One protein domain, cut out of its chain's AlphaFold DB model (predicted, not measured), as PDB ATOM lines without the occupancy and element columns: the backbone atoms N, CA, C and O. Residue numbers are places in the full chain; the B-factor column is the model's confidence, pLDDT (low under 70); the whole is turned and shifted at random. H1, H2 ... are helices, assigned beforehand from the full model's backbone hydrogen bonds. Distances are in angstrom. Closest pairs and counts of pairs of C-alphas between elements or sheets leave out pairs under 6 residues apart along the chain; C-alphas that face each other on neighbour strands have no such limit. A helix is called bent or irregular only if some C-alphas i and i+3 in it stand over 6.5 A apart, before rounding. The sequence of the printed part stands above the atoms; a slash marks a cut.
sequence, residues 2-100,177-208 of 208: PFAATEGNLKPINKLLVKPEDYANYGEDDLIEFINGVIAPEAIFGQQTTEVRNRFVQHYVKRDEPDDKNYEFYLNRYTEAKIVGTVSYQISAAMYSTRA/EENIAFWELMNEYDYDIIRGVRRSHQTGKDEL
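AT A GLANCE: This is residues 2 to 100 and 177 to 208 of the 208 residues of the protein "Gut esterase 1" of Toxocara canis (UniProt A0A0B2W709). The helical hairpin of H2 and H3, with H4 packed on it, makes the core; H1 sits at the end where H4 begins, and H5 runs loosely beside H3. At the opposite end from H1, residues 202 to 208 stick out as a free tail. The 131 printed residues hold five named helices, H1 to H5 in chain order, and no named strand; the class is all helix, though only 63 residues are in named elements. The whole is compact, with a radius of gyration of the C-alphas of 15.8 A, and spans 53 by 28 by 27 A.

IN THESE COORDINATES: From Pro 2, pass residues 2 to 19 to C-alpha 20 at (112.431, 166.135, 198.455), where H1, residues 20 to 25, begins; it is irregular, with C-alphas 21 and 24 7.4 A apart. H2, residues 28 to 38, measures 15.6 A. H3, residues 42 to 62, measures 22.8 A; it is irregular, with C-alphas 44 and 47 9.4 A apart, and has a kink of 87 degrees near residue 49. H4, residues 71 to 83, measures 18.2 A. H5, residues 177 to 188, measures 17.9 A and ends at (133.561, 163.916, 228.612).

HOW THE PARTS SIT: Start at H4, the hub. Its residues 71 to 75 touch H1, closest at C-alphas 24 and 71, 5.7 A. It only just touches H2, with 3 pairs of C-alphas within 8 A, closest Leu 31 and Tyr 78. Residues 60 to 61 of H3 touch it at a steep tilt of 45 degrees, closest at C-alphas 60 and 77, 5.8 A. H2 and H3 touch at a shallow tilt of 28 degrees, opposite ways, closest at C-alphas 36 and 53, 6.3 A. H5 is close to H3 but not clearly touching, C-alphas 59 and 182 being 7.7 A apart. Each O i to N i+4 pair is within hydrogen-bond range in H2 and H4, against 11 of 17 in H3, 6 of 8 in H5 and 0 of 2 in H1, where 2 of 3 O i to N i+3 pairs are.

THE WHOLE: The C-alphas of Asp 68 and Leu 208, the two farthest apart, are 56.9 A apart. Residues 101 to 176 are not printed; C-alphas 100 and 177 are 18.4 A apart across this cut, on the link from H4 to H5. Of the links printed whole, none is long. Confidence is under 70 in residues 2 to 17, 82 to 99 and 201 to 208.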
ATOM      1  N   PRO A   2     142.401 164.047 205.796       26.20
ATOM      2  CA  PRO A   2     141.297 163.170 206.155       26.20
ATOM      3  C   PRO A   2     140.208 164.031 206.801       26.20
ATOM      4  O   PRO A   2     140.406 164.605 207.869       26.20
ATOM      5  N   PHE A   3     139.104 164.190 206.080       33.72
ATOM      6  CA  PHE A   3     137.908 164.869 206.559       33.72
ATOM      7  C   PHE A   3     137.147 163.928 207.490       33.72
ATOM      8  O   PHE A   3     137.071 162.725 207.238       33.72
ATOM      9  N   ALA A   4     136.666 164.485 208.596       34.94
ATOM     10  CA  ALA A   4     136.171 163.743 209.736       34.94
ATOM     11  C   ALA A   4     134.972 162.849 209.418       34.94
ATOM     12  O   ALA A   4     133.992 163.283 208.814       34.94
ATOM     13  N   ALA A   5     135.077 161.610 209.886       40.38
ATOM     14  CA  ALA A   5     134.066 160.884 210.639       40.38
ATOM     15  C   ALA A   5     134.622 159.500 210.976       40.38
ATOM     16  O   ALA A   5     135.483 158.992 210.260       40.38
ATOM     17  N   THR A   6     134.121 158.941 212.079       42.38
ATOM     18  CA  THR A   6     134.103 157.505 212.408       42.38
ATOM     19  C   THR A   6     134.912 156.617 211.475       42.38
ATOM     20  O   THR A   6     134.461 156.346 210.366       42.38
ATOM     21  N   GLU A   7     136.084 156.159 211.940       39.41
ATOM     22  CA  GLU A   7     136.906 155.128 211.293       39.41
ATOM     23  C   GLU A   7     136.037 154.155 210.467       39.41
ATOM     24  O   GLU A   7     135.382 153.259 210.997       39.41
ATOM     25  N   GLY A   8     135.968 154.396 209.152       40.81
ATOM     26  CA  GLY A   8     135.367 153.501 208.164       40.81
ATOM     27  C   GLY A   8     133.836 153.394 208.058       40.81
ATOM     28  O   GLY A   8     133.401 152.563 207.265       40.81
ATOM     29  N   ASN A   9     133.008 154.180 208.767       46.31
ATOM     30  CA  ASN A   9     131.556 153.892 208.857       46.31
ATOM     31  C   ASN A   9     130.579 154.948 208.306       46.31
ATOM     32  O   ASN A   9     129.364 154.763 208.425       46.31
ATOM     33  N   LEU A  10     131.036 156.024 207.657       53.00
ATOM     34  CA  LEU A  10     130.085 156.904 206.972       53.00
ATOM     35  C   LEU A  10     129.495 156.228 205.735       53.00
ATOM     36  O   LEU A  10     130.195 155.891 204.777       53.00
ATOM     37  N   LYS A  11     128.165 156.094 205.730       55.19
ATOM     38  CA  LYS A  11     127.411 155.780 204.516       55.19
ATOM     39  C   LYS A  11     127.733 156.841 203.444       55.19
ATOM     40  O   LYS A  11     127.862 158.018 203.784       55.19
ATOM     41  N   PRO A  12     127.838 156.461 202.157       51.88
ATOM     42  CA  PRO A  12     128.043 157.427 201.082       51.88
ATOM     43  C   PRO A  12     126.950 158.501 201.082       51.88
ATOM     44  O   PRO A  12     125.811 158.241 201.464       51.88
ATOM     45  N   ILE A  13     127.314 159.706 200.636       52.47
ATOM     46  CA  ILE A  13     126.522 160.944 200.761       52.47
ATOM     47  C   ILE A  13     125.076 160.773 200.273       52.47
ATOM     48  O   ILE A  13     124.144 161.232 200.924       52.47
ATOM     49  N   ASN A  14     124.864 160.044 199.176       53.03
ATOM     50  CA  ASN A  14     123.533 159.774 198.626       53.03
ATOM     51  C   ASN A  14     122.611 158.967 199.559       53.03
ATOM     52  O   ASN A  14     121.397 159.039 199.416       53.03
ATOM     53  N   LYS A  15     123.172 158.209 200.505       61.94
ATOM     54  CA  LYS A  15     122.435 157.452 201.529       61.94
ATOM     55  C   LYS A  15     122.196 158.247 202.810       61.94
ATOM     56  O   LYS A  15     121.542 157.746 203.718       61.94
ATOM     57  N   LEU A  16     122.761 159.446 202.894       65.06
ATOM     58  CA  LEU A  16     122.525 160.396 203.969       65.06
ATOM     59  C   LEU A  16     121.639 161.544 203.484       65.06
ATOM     60  O   LEU A  16     121.517 162.510 204.204       65.06
ATOM     61  N   LEU A  17     121.060 161.535 202.287       67.19
ATOM     62  CA  LEU A  17     120.171 162.615 201.850       67.19
ATOM     63  C   LEU A  17     118.720 162.191 202.057       67.19
ATOM     64  O   LEU A  17     118.311 161.155 201.540       67.19
ATOM     65  N   VAL A  18     117.947 163.019 202.761       76.31
ATOM     66  CA  VAL A  18     116.487 162.957 202.654       76.31
ATOM     67  C   VAL A  18     116.128 163.576 201.307       76.31
ATOM     68  O   VAL A  18     116.600 164.678 200.977       76.31
ATOM     69  N   LYS A  19     115.367 162.842 200.500       78.62
ATOM     70  CA  LYS A  19     114.957 163.310 199.181       78.62
ATOM     71  C   LYS A  19     113.738 164.228 199.299       78.62
ATOM     72  O   LYS A  19     112.938 164.017 200.208       78.62
ATOM     73  N   PRO A  20     113.570 165.217 198.402       77.06
ATOM     74  CA  PRO A  20     112.431 166.135 198.455       77.06
ATOM     75  C   PRO A  20     111.069 165.430 198.479       77.06
ATOM     76  O   PRO A  20     110.171 165.859 199.198       77.06
ATOM     77  N   GLU A  21     110.924 164.323 197.746       83.25
ATOM     78  CA  GLU A  21     109.702 163.511 197.734       83.25
ATOM     79  C   GLU A  21     109.342 162.895 199.099       83.25
ATOM     80  O   GLU A  21     108.172 162.609 199.347       83.25
ATOM     81  N   ASP A  22     110.322 162.745 199.994       86.19
ATOM     82  CA  ASP A  22     110.150 162.139 201.314       86.19
ATOM     83  C   ASP A  22     109.949 163.190 202.421       86.19
ATOM     84  O   ASP A  22     109.651 162.831 203.558       86.19
ATOM     85  N   TYR A  23     110.076 164.489 202.115       85.25
ATOM     86  CA  TYR A  23     110.047 165.556 203.124       85.25
ATOM     87  C   TYR A  23     108.775 165.554 203.944       85.25
ATOM     88  O   TYR A  23     108.866 165.534 205.160       85.25
ATOM     89  N   ALA A  24     107.609 165.507 203.302       89.19
ATOM     90  CA  ALA A  24     106.326 165.553 204.001       89.19
ATOM     91  C   ALA A  24     106.102 164.372 204.963       89.19
ATOM     92  O   ALA A  24     105.252 164.465 205.846       89.19
ATOM     93  N   ASN A  25     106.855 163.281 204.794       91.25
ATOM     94  CA  ASN A  25     106.771 162.088 205.632       91.25
ATOM     95  C   ASN A  25     107.866 162.038 206.706       91.25
ATOM     96  O   ASN A  25     107.802 161.169 207.566       91.25
ATOM     97  N   TYR A  26     108.852 162.943 206.662       88.69
ATOM     98  CA  TYR A  26     109.980 162.937 207.586       88.69
ATOM     99  C   TYR A  26     109.551 163.410 208.977       88.69
ATOM    100  O   TYR A  26     109.063 164.533 209.141       88.69
ATOM    101  N   GLY A  27     109.761 162.569 209.984       92.94
ATOM    102  CA  GLY A  27     109.290 162.800 211.341       92.94
ATOM    103  C   GLY A  27     110.321 162.518 212.428       92.94
ATOM    104  O   GLY A  27     111.529 162.411 212.204       92.94
ATOM    105  N   GLU A  28     109.801 162.414 213.648       94.69
ATOM    106  CA  GLU A  28     110.578 162.111 214.846       94.69
ATOM    107  C   GLU A  28     111.345 160.790 214.717       94.69
ATOM    108  O   GLU A  28     112.558 160.752 214.939       94.69
ATOM    109  N   ASP A  29     110.638 159.723 214.336       95.06
ATOM    110  CA  ASP A  29     111.186 158.370 214.261       95.06
ATOM    111  C   ASP A  29     112.335 158.288 213.247       95.06
ATOM    112  O   ASP A  29     113.365 157.683 213.544       95.06
ATOM    113  N   ASP A  30     112.218 158.976 212.106       91.75
ATOM    114  CA  ASP A  30     113.275 159.040 211.090       91.75
ATOM    115  C   ASP A  30     114.542 159.720 211.628       91.75
ATOM    116  O   ASP A  30     115.669 159.273 211.382       91.75
ATOM    117  N   LEU A  31     114.380 160.801 212.399       89.81
ATOM    118  CA  LEU A  31     115.508 161.507 213.004       89.81
ATOM    119  C   LEU A  31     116.173 160.674 214.107       89.81
ATOM    120  O   LEU A  31     117.405 160.651 214.201       89.81
ATOM    121  N   ILE A  32     115.385 159.962 214.917       92.69
ATOM    122  CA  ILE A  32     115.902 159.026 215.921       92.69
ATOM    123  C   ILE A  32     116.643 157.869 215.241       92.69
ATOM    124  O   ILE A  32     117.746 157.516 215.669       92.69
ATOM    125  N   GLU A  33     116.090 157.302 214.164       89.88
ATOM    126  CA  GLU A  33     116.748 156.252 213.384       89.88
ATOM    127  C   GLU A  33     118.082 156.746 212.816       89.88
ATOM    128  O   GLU A  33     119.098 156.054 212.931       89.88
ATOM    129  N   PHE A  34     118.122 157.967 212.276       84.62
ATOM    130  CA  PHE A  34     119.361 158.585 211.809       84.62
ATOM    131  C   PHE A  34     120.409 158.696 212.926       84.62
ATOM    132  O   PHE A  34     121.550 158.261 212.735       84.62
ATOM    133  N   ILE A  35     120.034 159.234 214.092       85.56
ATOM    134  CA  ILE A  35     120.941 159.368 215.244       85.56
ATOM    135  C   ILE A  35     121.472 157.991 215.650       85.56
ATOM    136  O   ILE A  35     122.683 157.808 215.773       85.56
ATOM    137  N   ASN A  36     120.595 156.999 215.778       85.56
ATOM    138  CA  ASN A  36     120.978 155.644 216.169       85.56
ATOM    139  C   ASN A  36     121.822 154.929 215.103       85.56
ATOM    140  O   ASN A  36     122.658 154.090 215.435       85.56
ATOM    141  N   GLY A  37     121.632 155.249 213.824       79.31
ATOM    142  CA  GLY A  37     122.357 154.634 212.716       79.31
ATOM    143  C   GLY A  37     123.738 155.235 212.447       79.31
ATOM    144  O   GLY A  37     124.552 154.587 211.787       79.31
ATOM    145  N   VAL A  38     124.003 156.459 212.915       76.06
ATOM    146  CA  VAL A  38     125.214 157.224 212.555       76.06
ATOM    147  C   VAL A  38     126.031 157.640 213.776       76.06
ATOM    148  O   VAL A  38     127.262 157.581 213.741       76.06
ATOM    149  N   ILE A  39     125.372 158.048 214.860       78.94
ATOM    150  CA  ILE A  39     126.027 158.613 216.039       78.94
ATOM    151  C   ILE A  39     126.368 157.512 217.044       78.94
ATOM    152  O   ILE A  39     125.603 156.569 217.264       78.94
ATOM    153  N   ALA A  40     127.545 157.660 217.657       81.12
ATOM    154  CA  ALA A  40     128.100 156.766 218.666       81.12
ATOM    155  C   ALA A  40     128.003 155.273 218.296       81.12
ATOM    156  O   ALA A  40     127.212 154.540 218.883       81.12
ATOM    157  N   PRO A  41     128.777 154.788 217.306       79.12
ATOM    158  CA  PRO A  41     128.785 153.368 216.964       79.12
ATOM    159  C   PRO A  41     129.181 152.504 218.168       79.12
ATOM    160  O   PRO A  41     130.140 152.833 218.868       79.12
ATOM    161  N   GLU A  42     128.520 151.357 218.354       85.44
ATOM    162  CA  GLU A  42     128.823 150.423 219.455       85.44
ATOM    163  C   GLU A  42     130.281 149.959 219.460       85.44
ATOM    164  O   GLU A  42     130.883 149.815 220.520       85.44
ATOM    165  N   ALA A  43     130.886 149.815 218.278       83.94
ATOM    166  CA  ALA A  43     132.301 149.480 218.132       83.94
ATOM    167  C   ALA A  43     133.252 150.515 218.771       83.94
ATOM    168  O   ALA A  43     134.392 150.189 219.091       83.94
ATOM    169  N   ILE A  44     132.795 151.759 218.945       82.94
ATOM    170  CA  ILE A  44     133.583 152.872 219.480       82.94
ATOM    171  C   ILE A  44     133.190 153.166 220.931       82.94
ATOM    172  O   ILE A  44     134.065 153.262 221.789       82.94
ATOM    173  N   PHE A  45     131.888 153.287 221.202       84.94
ATOM    174  CA  PHE A  45     131.357 153.726 222.499       84.94
ATOM    175  C   PHE A  45     130.993 152.573 223.443       84.94
ATOM    176  O   PHE A  45     130.792 152.798 224.637       84.94
ATOM    177  N   GLY A  46     130.913 151.333 222.951       89.19
ATOM    178  CA  GLY A  46     130.611 150.157 223.766       89.19
ATOM    179  C   GLY A  46     129.359 150.356 224.624       89.19
ATOM    180  O   GLY A  46     128.292 150.703 224.117       89.19
ATOM    181  N   GLN A  47     129.505 150.193 225.940       92.75
ATOM    182  CA  GLN A  47     128.412 150.328 226.911       92.75
ATOM    183  C   GLN A  47     127.829 151.751 227.004       92.75
ATOM    184  O   GLN A  47     126.685 151.905 227.422       92.75
ATOM    185  N   GLN A  48     128.573 152.782 226.587       92.31
ATOM    186  CA  GLN A  48     128.130 154.183 226.631       92.31
ATOM    187  C   GLN A  48     127.240 154.564 225.438       92.31
ATOM    188  O   GLN A  48     126.637 155.634 225.432       92.31
ATOM    189  N   THR A  49     127.129 153.696 224.428       90.88
ATOM    190  CA  THR A  49     126.415 153.975 223.169       90.88
ATOM    191  C   THR A  49     124.987 154.468 223.388       90.88
ATOM    192  O   THR A  49     124.590 155.490 222.827       90.88
ATOM    193  N   THR A  50     124.220 153.765 224.221       94.00
ATOM    194  CA  THR A  50     122.823 154.112 224.510       94.00
ATOM    195  C   THR A  50     122.715 155.469 225.193       94.00
ATOM    196  O   THR A  50     121.870 156.281 224.825       94.00
ATOM    197  N   GLU A  51     123.585 155.736 226.166       94.88
ATOM    198  CA  GLU A  51     123.605 157.008 226.885       94.88
ATOM    199  C   GLU A  51     123.907 158.174 225.937       94.88
ATOM    200  O   GLU A  51     123.161 159.153 225.909       94.88
ATOM    201  N   VAL A  52     124.947 158.041 225.108       92.00
ATOM    202  CA  VAL A  52     125.336 159.081 224.150       92.00
ATOM    203  C   VAL A  52     124.209 159.346 223.155       92.00
ATOM    204  O   VAL A  52     123.813 160.494 222.970       92.00
ATOM    205  N   ARG A  53     123.626 158.303 222.554       91.50
ATOM    206  CA  ARG A  53     122.499 158.462 221.618       91.50
ATOM    207  C   ARG A  53     121.299 159.132 222.277       91.50
ATOM    208  O   ARG A  53     120.722 160.037 221.682       91.50
ATOM    209  N   ASN A  54     120.978 158.771 223.520       94.62
ATOM    210  CA  ASN A  54     119.908 159.423 224.270       94.62
ATOM    211  C   ASN A  54     120.173 160.920 224.450       94.62
ATOM    212  O   ASN A  54     119.253 161.711 224.264       94.62
ATOM    213  N   ARG A  55     121.414 161.335 224.738       94.38
ATOM    214  CA  ARG A  55     121.773 162.763 224.826       94.38
ATOM    215  C   ARG A  55     121.537 163.489 223.499       94.38
ATOM    216  O   ARG A  55     120.952 164.570 223.505       94.38
ATOM    217  N   PHE A  56     121.905 162.881 222.370       92.38
ATOM    218  CA  PHE A  56     121.610 163.435 221.041       92.38
ATOM    219  C   PHE A  56     120.108 163.529 220.766       92.38
ATOM    220  O   PHE A  56     119.654 164.553 220.265       92.38
ATOM    221  N   VAL A  57     119.330 162.499 221.112       94.19
ATOM    222  CA  VAL A  57     117.868 162.525 220.957       94.19
ATOM    223  C   VAL A  57     117.262 163.643 221.806       94.19
ATOM    224  O   VAL A  57     116.471 164.435 221.302       94.19
ATOM    225  N   GLN A  58     117.672 163.781 223.067       95.06
ATOM    226  CA  GLN A  58     117.178 164.864 223.917       95.06
ATOM    227  C   GLN A  58     117.509 166.245 223.337       95.06
ATOM    228  O   GLN A  58     116.642 167.115 223.297       95.06
ATOM    229  N   HIS A  59     118.727 166.437 222.826       93.69
ATOM    230  CA  HIS A  59     119.173 167.740 222.337       93.69
ATOM    231  C   HIS A  59     118.623 168.115 220.950       93.69
ATOM    232  O   HIS A  59     118.200 169.250 220.740       93.69
ATOM    233  N   TYR A  60     118.613 167.180 219.999       90.44
ATOM    234  CA  TYR A  60     118.234 167.463 218.609       90.44
ATOM    235  C   TYR A  60     116.796 167.091 218.270       90.44
ATOM    236  O   TYR A  60     116.250 167.657 217.332       90.44
ATOM    237  N   VAL A  61     116.175 166.161 218.994       92.44
ATOM    238  CA  VAL A  61     114.803 165.719 218.694       92.44
ATOM    239  C   VAL A  61     113.807 166.387 219.632       92.44
ATOM    240  O   VAL A  61     112.803 166.919 219.175       92.44
ATOM    241  N   LYS A  62     114.086 166.368 220.939       94.00
ATOM    242  CA  LYS A  62     113.100 166.728 221.973       94.00
ATOM    243  C   LYS A  62     113.189 168.159 222.485       94.00
ATOM    244  O   LYS A  62     112.220 168.653 223.055       94.00
ATOM    245  N   ARG A  63     114.328 168.822 222.303       92.69
ATOM    246  CA  ARG A  63     114.524 170.208 222.734       92.69
ATOM    247  C   ARG A  63     113.515 171.132 222.052       92.69
ATOM    248  O   ARG A  63     113.338 171.029 220.840       92.69
ATOM    249  N   ASP A  64     112.906 172.040 222.814       90.38
ATOM    250  CA  ASP A  64     111.991 173.095 222.340       90.38
ATOM    251  C   ASP A  64     111.005 172.626 221.264       90.38
ATOM    252  O   ASP A  64     110.796 173.299 220.252       90.38
ATOM    253  N   GLU A  65     110.473 171.415 221.427       90.88
ATOM    254  CA  GLU A  65     109.554 170.843 220.459       90.88
ATOM    255  C   GLU A  65     108.239 171.642 220.491       90.88
ATOM    256  O   GLU A  65     107.603 171.711 221.546       90.88
ATOM    257  N   PRO A  66     107.830 172.280 219.377       90.56
ATOM    258  CA  PRO A  66     106.615 173.077 219.360       90.56
ATOM    259  C   PRO A  66     105.376 172.174 219.310       90.56
ATOM    260  O   PRO A  66     105.419 171.057 218.786       90.56
ATOM    261  N   ASP A  67     104.245 172.672 219.809       90.94
ATOM    262  CA  ASP A  67     102.978 171.927 219.796       90.94
ATOM    263  C   ASP A  67     102.506 171.599 218.365       90.94
ATOM    264  O   ASP A  67     101.903 170.553 218.131       90.94
ATOM    265  N   ASP A  68     102.815 172.466 217.397       90.19
ATOM    266  CA  ASP A  68     102.460 172.355 215.977       90.19
ATOM    267  C   ASP A  68     103.583 171.766 215.107       90.19
ATOM    268  O   ASP A  68     103.638 171.999 213.895       90.19
ATOM    269  N   LYS A  69     104.482 170.979 215.714       89.25
ATOM    270  CA  LYS A  69     105.585 170.322 215.005       89.25
ATOM    271  C   LYS A  69     105.121 169.587 213.750       89.25
ATOM    272  O   LYS A  69     104.132 168.854 213.730       89.25
ATOM    273  N   ASN A  70     105.903 169.763 212.698       89.62
ATOM    274  CA  ASN A  70     105.681 169.165 211.396       89.62
ATOM    275  C   ASN A  70     107.019 168.695 210.812       89.62
ATOM    276  O   ASN A  70     108.074 168.786 211.444       89.62
ATOM    277  N   TYR A  71     106.982 168.199 209.583       88.06
ATOM    278  CA  TYR A  71     108.176 167.703 208.920       88.06
ATOM    279  C   TYR A  71     109.275 168.767 208.739       88.06
ATOM    280  O   TYR A  71     110.458 168.438 208.815       88.06
ATOM    281  N   GLU A  72     108.931 170.051 208.574       84.94
ATOM    282  CA  GLU A  72     109.924 171.129 208.470       84.94
ATOM    283  C   GLU A  72     110.714 171.286 209.771       84.94
ATOM    284  O   GLU A  72     111.927 171.504 209.736       84.94
ATOM    285  N   PHE A  73     110.058 171.131 210.927       88.69
ATOM    286  CA  PHE A  73     110.743 171.122 212.220       88.69
ATOM    287  C   PHE A  73     111.794 170.005 212.269       88.69
ATOM    288  O   PHE A  73     112.970 170.283 212.523       88.69
ATOM    289  N   TYR A  74     111.419 168.764 211.947       89.06
ATOM    290  CA  TYR A  74     112.344 167.627 212.006       89.06
ATOM    291  C   TYR A  74     113.442 167.681 210.935       89.06
ATOM    292  O   TYR A  74     114.584 167.318 211.222       89.06
ATOM    293  N   LEU A  75     113.164 168.203 209.739       84.31
ATOM    294  CA  LEU A  75     114.185 168.444 208.710       84.31
ATOM    295  C   LEU A  75     115.175 169.546 209.118       84.31
ATOM    296  O   LEU A  75     116.378 169.440 208.849       84.31
ATOM    297  N   ASN A  76     114.704 170.587 209.809       81.31
ATOM    298  CA  ASN A  76     115.577 171.612 210.377       81.31
ATOM    299  C   ASN A  76     116.468 171.026 211.483       81.31
ATOM    300  O   ASN A  76     117.676 171.270 211.480       81.31
ATOM    301  N   ARG A  77     115.911 170.195 212.373       86.44
ATOM    302  CA  ARG A  77     116.672 169.481 213.413       86.44
ATOM    303  C   ARG A  77     117.684 168.494 212.844       86.44
ATOM    304  O   ARG A  77     118.824 168.442 213.298       86.44
ATOM    305  N   TYR A  78     117.304 167.766 211.803       81.19
ATOM    306  CA  TYR A  78     118.204 166.905 211.044       81.19
ATOM    307  C   TYR A  78     119.399 167.675 210.477       81.19
ATOM    308  O   TYR A  78     120.547 167.236 210.566       81.19
ATOM    309  N   THR A  79     119.125 168.852 209.916       74.94
ATOM    310  CA  THR A  79     120.149 169.742 209.374       74.94
ATOM    311  C   THR A  79     121.070 170.255 210.481       74.94
ATOM    312  O   THR A  79     122.288 170.215 210.328       74.94
ATOM    313  N   GLU A  80     120.514 170.655 211.623       76.75
ATOM    314  CA  GLU A  80     121.265 171.074 212.810       76.75
ATOM    315  C   GLU A  80     122.201 169.966 213.326       76.75
ATOM    316  O   GLU A  80     123.404 170.190 213.472       76.75
ATOM    317  N   ALA A  81     121.679 168.747 213.508       72.50
ATOM    318  CA  ALA A  81     122.434 167.583 213.976       72.50
ATOM    319  C   ALA A  81     123.600 167.220 213.042       72.50
ATOM    320  O   ALA A  81     124.654 166.763 213.488       72.50
ATOM    321  N   LYS A  82     123.431 167.452 211.738       68.00
ATOM    322  CA  LYS A  82     124.467 167.212 210.730       68.00
ATOM    323  C   LYS A  82     125.525 168.294 210.636       68.00
ATOM    324  O   LYS A  82     126.693 167.958 210.428       68.00
ATOM    325  N   ILE A  83     125.136 169.567 210.757       53.44
ATOM    326  CA  ILE A  83     126.067 170.699 210.653       53.44
ATOM    327  C   ILE A  83     127.186 170.560 211.683       53.44
ATOM    328  O   ILE A  83     128.329 170.884 211.372       53.44
ATOM    329  N   VAL A  84     126.894 170.036 212.877       48.81
ATOM    330  CA  VAL A  84     127.925 169.962 213.917       48.81
ATOM    331  C   VAL A  84     128.822 168.719 213.821       48.81
ATOM    332  O   VAL A  84     129.927 168.715 214.354       48.81
ATOM    333  N   GLY A  85     128.414 167.686 213.076       40.19
ATOM    334  CA  GLY A  85     129.234 166.489 212.842       40.19
ATOM    335  C   GLY A  85     130.028 166.489 211.532       40.19
ATOM    336  O   GLY A  85     131.020 165.775 211.422       40.19
ATOM    337  N   THR A  86     129.611 167.257 210.520       39.78
ATOM    338  CA  THR A  86     130.189 167.176 209.170       39.78
ATOM    339  C   THR A  86     130.143 168.522 208.450       39.78
ATOM    340  O   THR A  86     129.077 169.010 208.080       39.78
ATOM    341  N   VAL A  87     131.316 169.094 208.159       40.09
ATOM    342  CA  VAL A  87     131.463 170.183 207.180       40.09
ATOM    343  C   VAL A  87     131.344 169.569 205.789       40.09
ATOM    344  O   VAL A  87     132.365 169.283 205.171       40.09
ATOM    345  N   SER A  88     130.127 169.260 205.330       36.03
ATOM    346  CA  SER A  88     129.854 168.891 203.931       36.03
ATOM    347  C   SER A  88     128.358 168.686 203.636       36.03
ATOM    348  O   SER A  88     127.784 167.641 203.926       36.03
ATOM    349  N   TYR A  89     127.805 169.680 202.936       47.88
ATOM    350  CA  TYR A  89     126.675 169.635 201.996       47.88
ATOM    351  C   TYR A  89     125.228 169.614 202.514       47.88
ATOM    352  O   TYR A  89     124.674 168.601 202.936       47.88
ATOM    353  N   GLN A  90     124.578 170.759 202.277       43.66
ATOM    354  CA  GLN A  90     123.137 170.929 202.146       43.66
ATOM    355  C   GLN A  90     122.828 171.218 200.676       43.66
ATOM    356  O   GLN A  90     123.037 172.331 200.213       43.66
ATOM    357  N   ILE A  91     122.390 170.209 199.923       45.62
ATOM    358  CA  ILE A  91     121.997 170.396 198.513       45.62
ATOM    359  C   ILE A  91     120.512 170.072 198.299       45.62
ATOM    360  O   ILE A  91     119.896 170.655 197.419       45.62
ATOM    361  N   SER A  92     119.884 169.232 199.131       40.88
ATOM    362  CA  SER A  92     118.430 169.010 199.042       40.88
ATOM    363  C   SER A  92     117.638 169.894 200.012       40.88
ATOM    364  O   SER A  92     116.692 170.555 199.593       40.88
ATOM    365  N   ALA A  93     118.061 169.983 201.280       43.28
ATOM    366  CA  ALA A  93     117.340 170.763 202.292       43.28
ATOM    367  C   ALA A  93     117.423 172.281 202.048       43.28
ATOM    368  O   ALA A  93     116.498 172.999 202.399       43.28
ATOM    369  N   ALA A  94     118.482 172.770 201.393       44.38
ATOM    370  CA  ALA A  94     118.693 174.193 201.123       44.38
ATOM    371  C   ALA A  94     117.657 174.819 200.177       44.38
ATOM    372  O   ALA A  94     117.364 176.002 200.309       44.38
ATOM    373  N   MET A  95     117.055 174.041 199.269       42.69
ATOM    374  CA  MET A  95     116.026 174.567 198.359       42.69
ATOM    375  C   MET A  95     114.674 174.813 199.046       42.69
ATOM    376  O   MET A  95     113.855 175.554 198.516       42.69
ATOM    377  N   TYR A  96     114.443 174.207 200.215       46.88
ATOM    378  CA  TYR A  96     113.195 174.340 200.977       46.88
ATOM    379  C   TYR A  96     113.410 174.861 202.401       46.88
ATOM    380  O   TYR A  96     112.451 175.145 203.114       46.88
ATOM    381  N   SER A  97     114.663 175.010 202.832       53.19
ATOM    382  CA  SER A  97     114.981 175.625 204.108       53.19
ATOM    383  C   SER A  97     114.757 177.125 203.995       53.19
ATOM    384  O   SER A  97     115.392 177.817 203.206       53.19
ATOM    385  N   THR A  98     113.898 177.657 204.856       58.38
ATOM    386  CA  THR A  98     113.695 179.101 205.048       58.38
ATOM    387  C   THR A  98     114.869 179.772 205.785       58.38
ATOM    388  O   THR A  98     114.758 180.903 206.263       58.38
ATOM    389  N   ARG A  99     116.007 179.075 205.923       69.06
ATOM    390  CA  ARG A  99     117.188 179.501 206.680       69.06
ATOM    391  C   ARG A  99     118.416 179.638 205.778       69.06
ATOM    392  O   ARG A  99     118.483 179.100 204.680       69.06
ATOM    393  N   ALA A 100     119.412 180.373 206.272       74.38
ATOM    394  CA  ALA A 100     120.709 180.468 205.616       74.38
ATOM    395  C   ALA A 100     121.440 179.126 205.731       74.38
ATOM    396  O   ALA A 100     121.664 178.635 206.841       74.38
ATOM    397  N   GLU A 177     124.424 178.969 222.042       89.50
ATOM    398  CA  GLU A 177     124.983 178.692 223.374       89.50
ATOM    399  C   GLU A 177     124.675 177.280 223.863       89.50
ATOM    400  O   GLU A 177     125.567 176.557 224.297       89.50
ATOM    401  N   GLU A 178     123.425 176.849 223.720       89.88
ATOM    402  CA  GLU A 178     123.007 175.505 224.110       89.88
ATOM    403  C   GLU A 178     123.700 174.412 223.299       89.88
ATOM    404  O   GLU A 178     124.012 173.349 223.832       89.88
ATOM    405  N   ASN A 179     123.948 174.658 222.011       87.06
ATOM    406  CA  ASN A 179     124.648 173.703 221.163       87.06
ATOM    407  C   ASN A 179     126.124 173.664 221.546       87.06
ATOM    408  O   ASN A 179     126.687 172.581 221.654       87.06
ATOM    409  N   ILE A 180     126.747 174.824 221.777       88.50
ATOM    410  CA  ILE A 180     128.132 174.908 222.250       88.50
ATOM    411  C   ILE A 180     128.264 174.124 223.558       88.50
ATOM    412  O   ILE A 180     129.080 173.210 223.626       88.50
ATOM    413  N   ALA A 181     127.390 174.381 224.532       91.38
ATOM    414  CA  ALA A 181     127.371 173.667 225.805       91.38
ATOM    415  C   ALA A 181     127.159 172.152 225.627       91.38
ATOM    416  O   ALA A 181     127.819 171.350 226.286       91.38
ATOM    417  N   PHE A 182     126.278 171.739 224.711       91.94
ATOM    418  CA  PHE A 182     126.082 170.324 224.389       91.94
ATOM    419  C   PHE A 182     127.355 169.677 223.830       91.94
ATOM    420  O   PHE A 182     127.727 168.585 224.252       91.94
ATOM    421  N   TRP A 183     128.055 170.333 222.907       88.50
ATOM    422  CA  TRP A 183     129.283 169.779 222.330       88.50
ATOM    423  C   TRP A 183     130.475 169.835 223.281       88.50
ATOM    424  O   TRP A 183     131.318 168.940 223.243       88.50
ATOM    425  N   GLU A 184     130.523 170.818 224.175       90.19
ATOM    426  CA  GLU A 184     131.472 170.835 225.286       90.19
ATOM    427  C   GLU A 184     131.225 169.673 226.248       90.19
ATOM    428  O   GLU A 184     132.177 168.996 226.632       90.19
ATOM    429  N   LEU A 185     129.961 169.374 226.564       91.75
ATOM    430  CA  LEU A 185     129.582 168.203 227.355       91.75
ATOM    431  C   LEU A 185     130.044 166.902 226.686       91.75
ATOM    432  O   LEU A 185     130.564 166.017 227.360       91.75
ATOM    433  N   MET A 186     129.951 166.801 225.356       89.06
ATOM    434  CA  MET A 186     130.440 165.630 224.617       89.06
ATOM    435  C   MET A 186     131.958 165.401 224.742       89.06
ATOM    436  O   MET A 186     132.429 164.311 224.408       89.06
ATOM    437  N   ASN A 187     132.735 166.366 225.250       88.88
ATOM    438  CA  ASN A 187     134.161 166.173 225.528       88.88
ATOM    439  C   ASN A 187     134.438 165.270 226.739       88.88
ATOM    440  O   ASN A 187     135.591 164.891 226.935       88.88
ATOM    441  N   GLU A 188     133.418 164.890 227.519       90.69
ATOM    442  CA  GLU A 188     133.561 163.916 228.612       90.69
ATOM    443  C   GLU A 188     133.924 162.503 228.117       90.69
ATOM    444  O   GLU A 188     134.468 161.695 228.870       90.69
ATOM    445  N   TYR A 189     133.666 162.210 226.838       89.19
ATOM    446  CA  TYR A 189     133.980 160.928 226.218       89.19
ATOM    447  C   TYR A 189     135.371 160.943 225.556       89.19
ATOM    448  O   TYR A 189     135.783 161.927 224.938       89.19
ATOM    449  N   ASP A 190     136.083 159.807 225.609       88.12
ATOM    450  CA  ASP A 190     137.400 159.639 224.958       88.12
ATOM    451  C   ASP A 190     137.321 159.807 223.434       88.12
ATOM    452  O   ASP A 190     138.326 160.062 222.784       88.12
ATOM    453  N   TYR A 191     136.143 159.675 222.831       85.19
ATOM    454  CA  TYR A 191     135.988 159.785 221.390       85.19
ATOM    455  C   TYR A 191     135.481 161.165 220.963       85.19
ATOM    456  O   TYR A 191     134.364 161.561 221.291       85.19
ATOM    457  N   ASP A 192     136.280 161.870 220.162       83.31
ATOM    458  CA  ASP A 192     135.883 163.115 219.514       83.31
ATOM    459  C   ASP A 192     134.967 162.795 218.326       83.31
ATOM    460  O   ASP A 192     135.428 162.415 217.247       83.31
ATOM    461  N   ILE A 193     133.656 162.926 218.534       78.81
ATOM    462  CA  ILE A 193     132.638 162.652 217.506       78.81
ATOM    463  C   ILE A 193     132.812 163.575 216.295       78.81
ATOM    464  O   ILE A 193     132.611 163.125 215.168       78.81
ATOM    465  N   ILE A 194     133.225 164.827 216.519       74.75
ATOM    466  CA  ILE A 194     133.388 165.837 215.467       74.75
ATOM    467  C   ILE A 194     134.596 165.502 214.598       74.75
ATOM    468  O   ILE A 194     134.523 165.601 213.379       74.75
ATOM    469  N   ARG A 195     135.719 165.109 215.208       73.19
ATOM    470  CA  ARG A 195     136.963 164.791 214.486       73.19
ATOM    471  C   ARG A 195     137.043 163.337 214.030       73.19
ATOM    472  O   ARG A 195     137.859 163.016 213.170       73.19
ATOM    473  N   GLY A 196     136.215 162.467 214.595       75.44
ATOM    474  CA  GLY A 196     136.227 161.038 214.326       75.44
ATOM    475  C   GLY A 196     137.476 160.323 214.855       75.44
ATOM    476  O   GLY A 196     137.949 159.394 214.209       75.44
ATOM    477  N   VAL A 197     138.042 160.766 215.985       78.88
ATOM    478  CA  VAL A 197     139.275 160.194 216.559       78.88
ATOM    479  C   VAL A 197     139.198 160.081 218.078       78.88
ATOM    480  O   VAL A 197     138.530 160.874 218.739       78.88
ATOM    481  N   ARG A 198     139.934 159.127 218.655       83.56
ATOM    482  CA  ARG A 198     140.122 159.045 220.108       83.56
ATOM    483  C   ARG A 198     141.071 160.140 220.598       83.56
ATOM    484  O   ARG A 198     142.155 160.326 220.043       83.56
ATOM    485  N   ARG A 199     140.694 160.825 221.670       81.44
ATOM    486  CA  ARG A 199     141.469 161.874 222.341       81.44
ATOM    487  C   ARG A 199     142.735 161.303 222.970       81.44
ATOM    488  O   ARG A 199     143.803 161.886 222.807       81.44
ATOM    489  N   SER A 200     142.650 160.108 223.555       78.44
ATOM    490  CA  SER A 200     143.806 159.332 224.030       78.44
ATOM    491  C   SER A 200     144.877 159.052 222.964       78.44
ATOM    492  O   SER A 200     146.026 158.809 223.313       78.44
ATOM    493  N   HIS A 201     144.537 159.102 221.670       63.75
ATOM    494  CA  HIS A 201     145.501 158.930 220.577       63.75
ATOM    495  C   HIS A 201     146.155 160.250 220.128       63.75
ATOM    496  O   HIS A 201     147.084 160.224 219.319       63.75
ATOM    497  N   GLN A 202     145.695 161.407 220.623       60.06
ATOM    498  CA  GLN A 202     146.273 162.717 220.293       60.06
ATOM    499  C   GLN A 202     147.414 163.123 221.235       60.06
ATOM    500  O   GLN A 202     148.325 163.822 220.801       60.06
ATOM    501  N   THR A 203     147.444 162.621 222.474       54.72
ATOM    502  CA  THR A 203     148.479 162.937 223.480       54.72
ATOM    503  C   THR A 203     149.886 162.422 223.142       54.72
ATOM    504  O   THR A 203     150.821 162.715 223.873       54.72
ATOM    505  N   GLY A 204     150.067 161.686 222.039       47.66
ATOM    506  CA  GLY A 204     151.373 161.186 221.587       47.66
ATOM    507  C   GLY A 204     152.052 161.999 220.477       47.66
ATOM    508  O   GLY A 204     153.072 161.545 219.967       47.66
ATOM    509  N   LYS A 205     151.487 163.135 220.034       48.88
ATOM    510  CA  LYS A 205     152.043 163.935 218.917       48.88
ATOM    511  C   LYS A 205     152.648 165.287 219.299       48.88
ATOM    512  O   LYS A 205     153.275 165.891 218.437       48.88
ATOM    513  N   ASP A 206     152.523 165.708 220.556       45.25
ATOM    514  CA  ASP A 206     153.094 166.974 221.047       45.25
ATOM    515  C   ASP A 206     154.449 166.794 221.765       45.25
ATOM    516  O   ASP A 206     155.002 167.745 222.310       45.25
ATOM    517  N   GLU A 207     155.026 165.589 221.726       38.09
ATOM    518  CA  GLU A 207     156.427 165.340 222.081       38.09
ATOM    519  C   GLU A 207     157.209 164.982 220.811       38.09
ATOM    520  O   GLU A 207     157.305 163.804 220.478       38.09
ATOM    521  N   LEU A 208     157.707 165.989 220.079       33.38
ATOM    522  CA  LEU A 208     158.909 165.942 219.220       33.38
ATOM    523  C   LEU A 208     159.278 167.345 218.713       33.38
ATOM    524  O   LEU A 208     158.433 167.981 218.046       33.38
TER     525      LEU A 208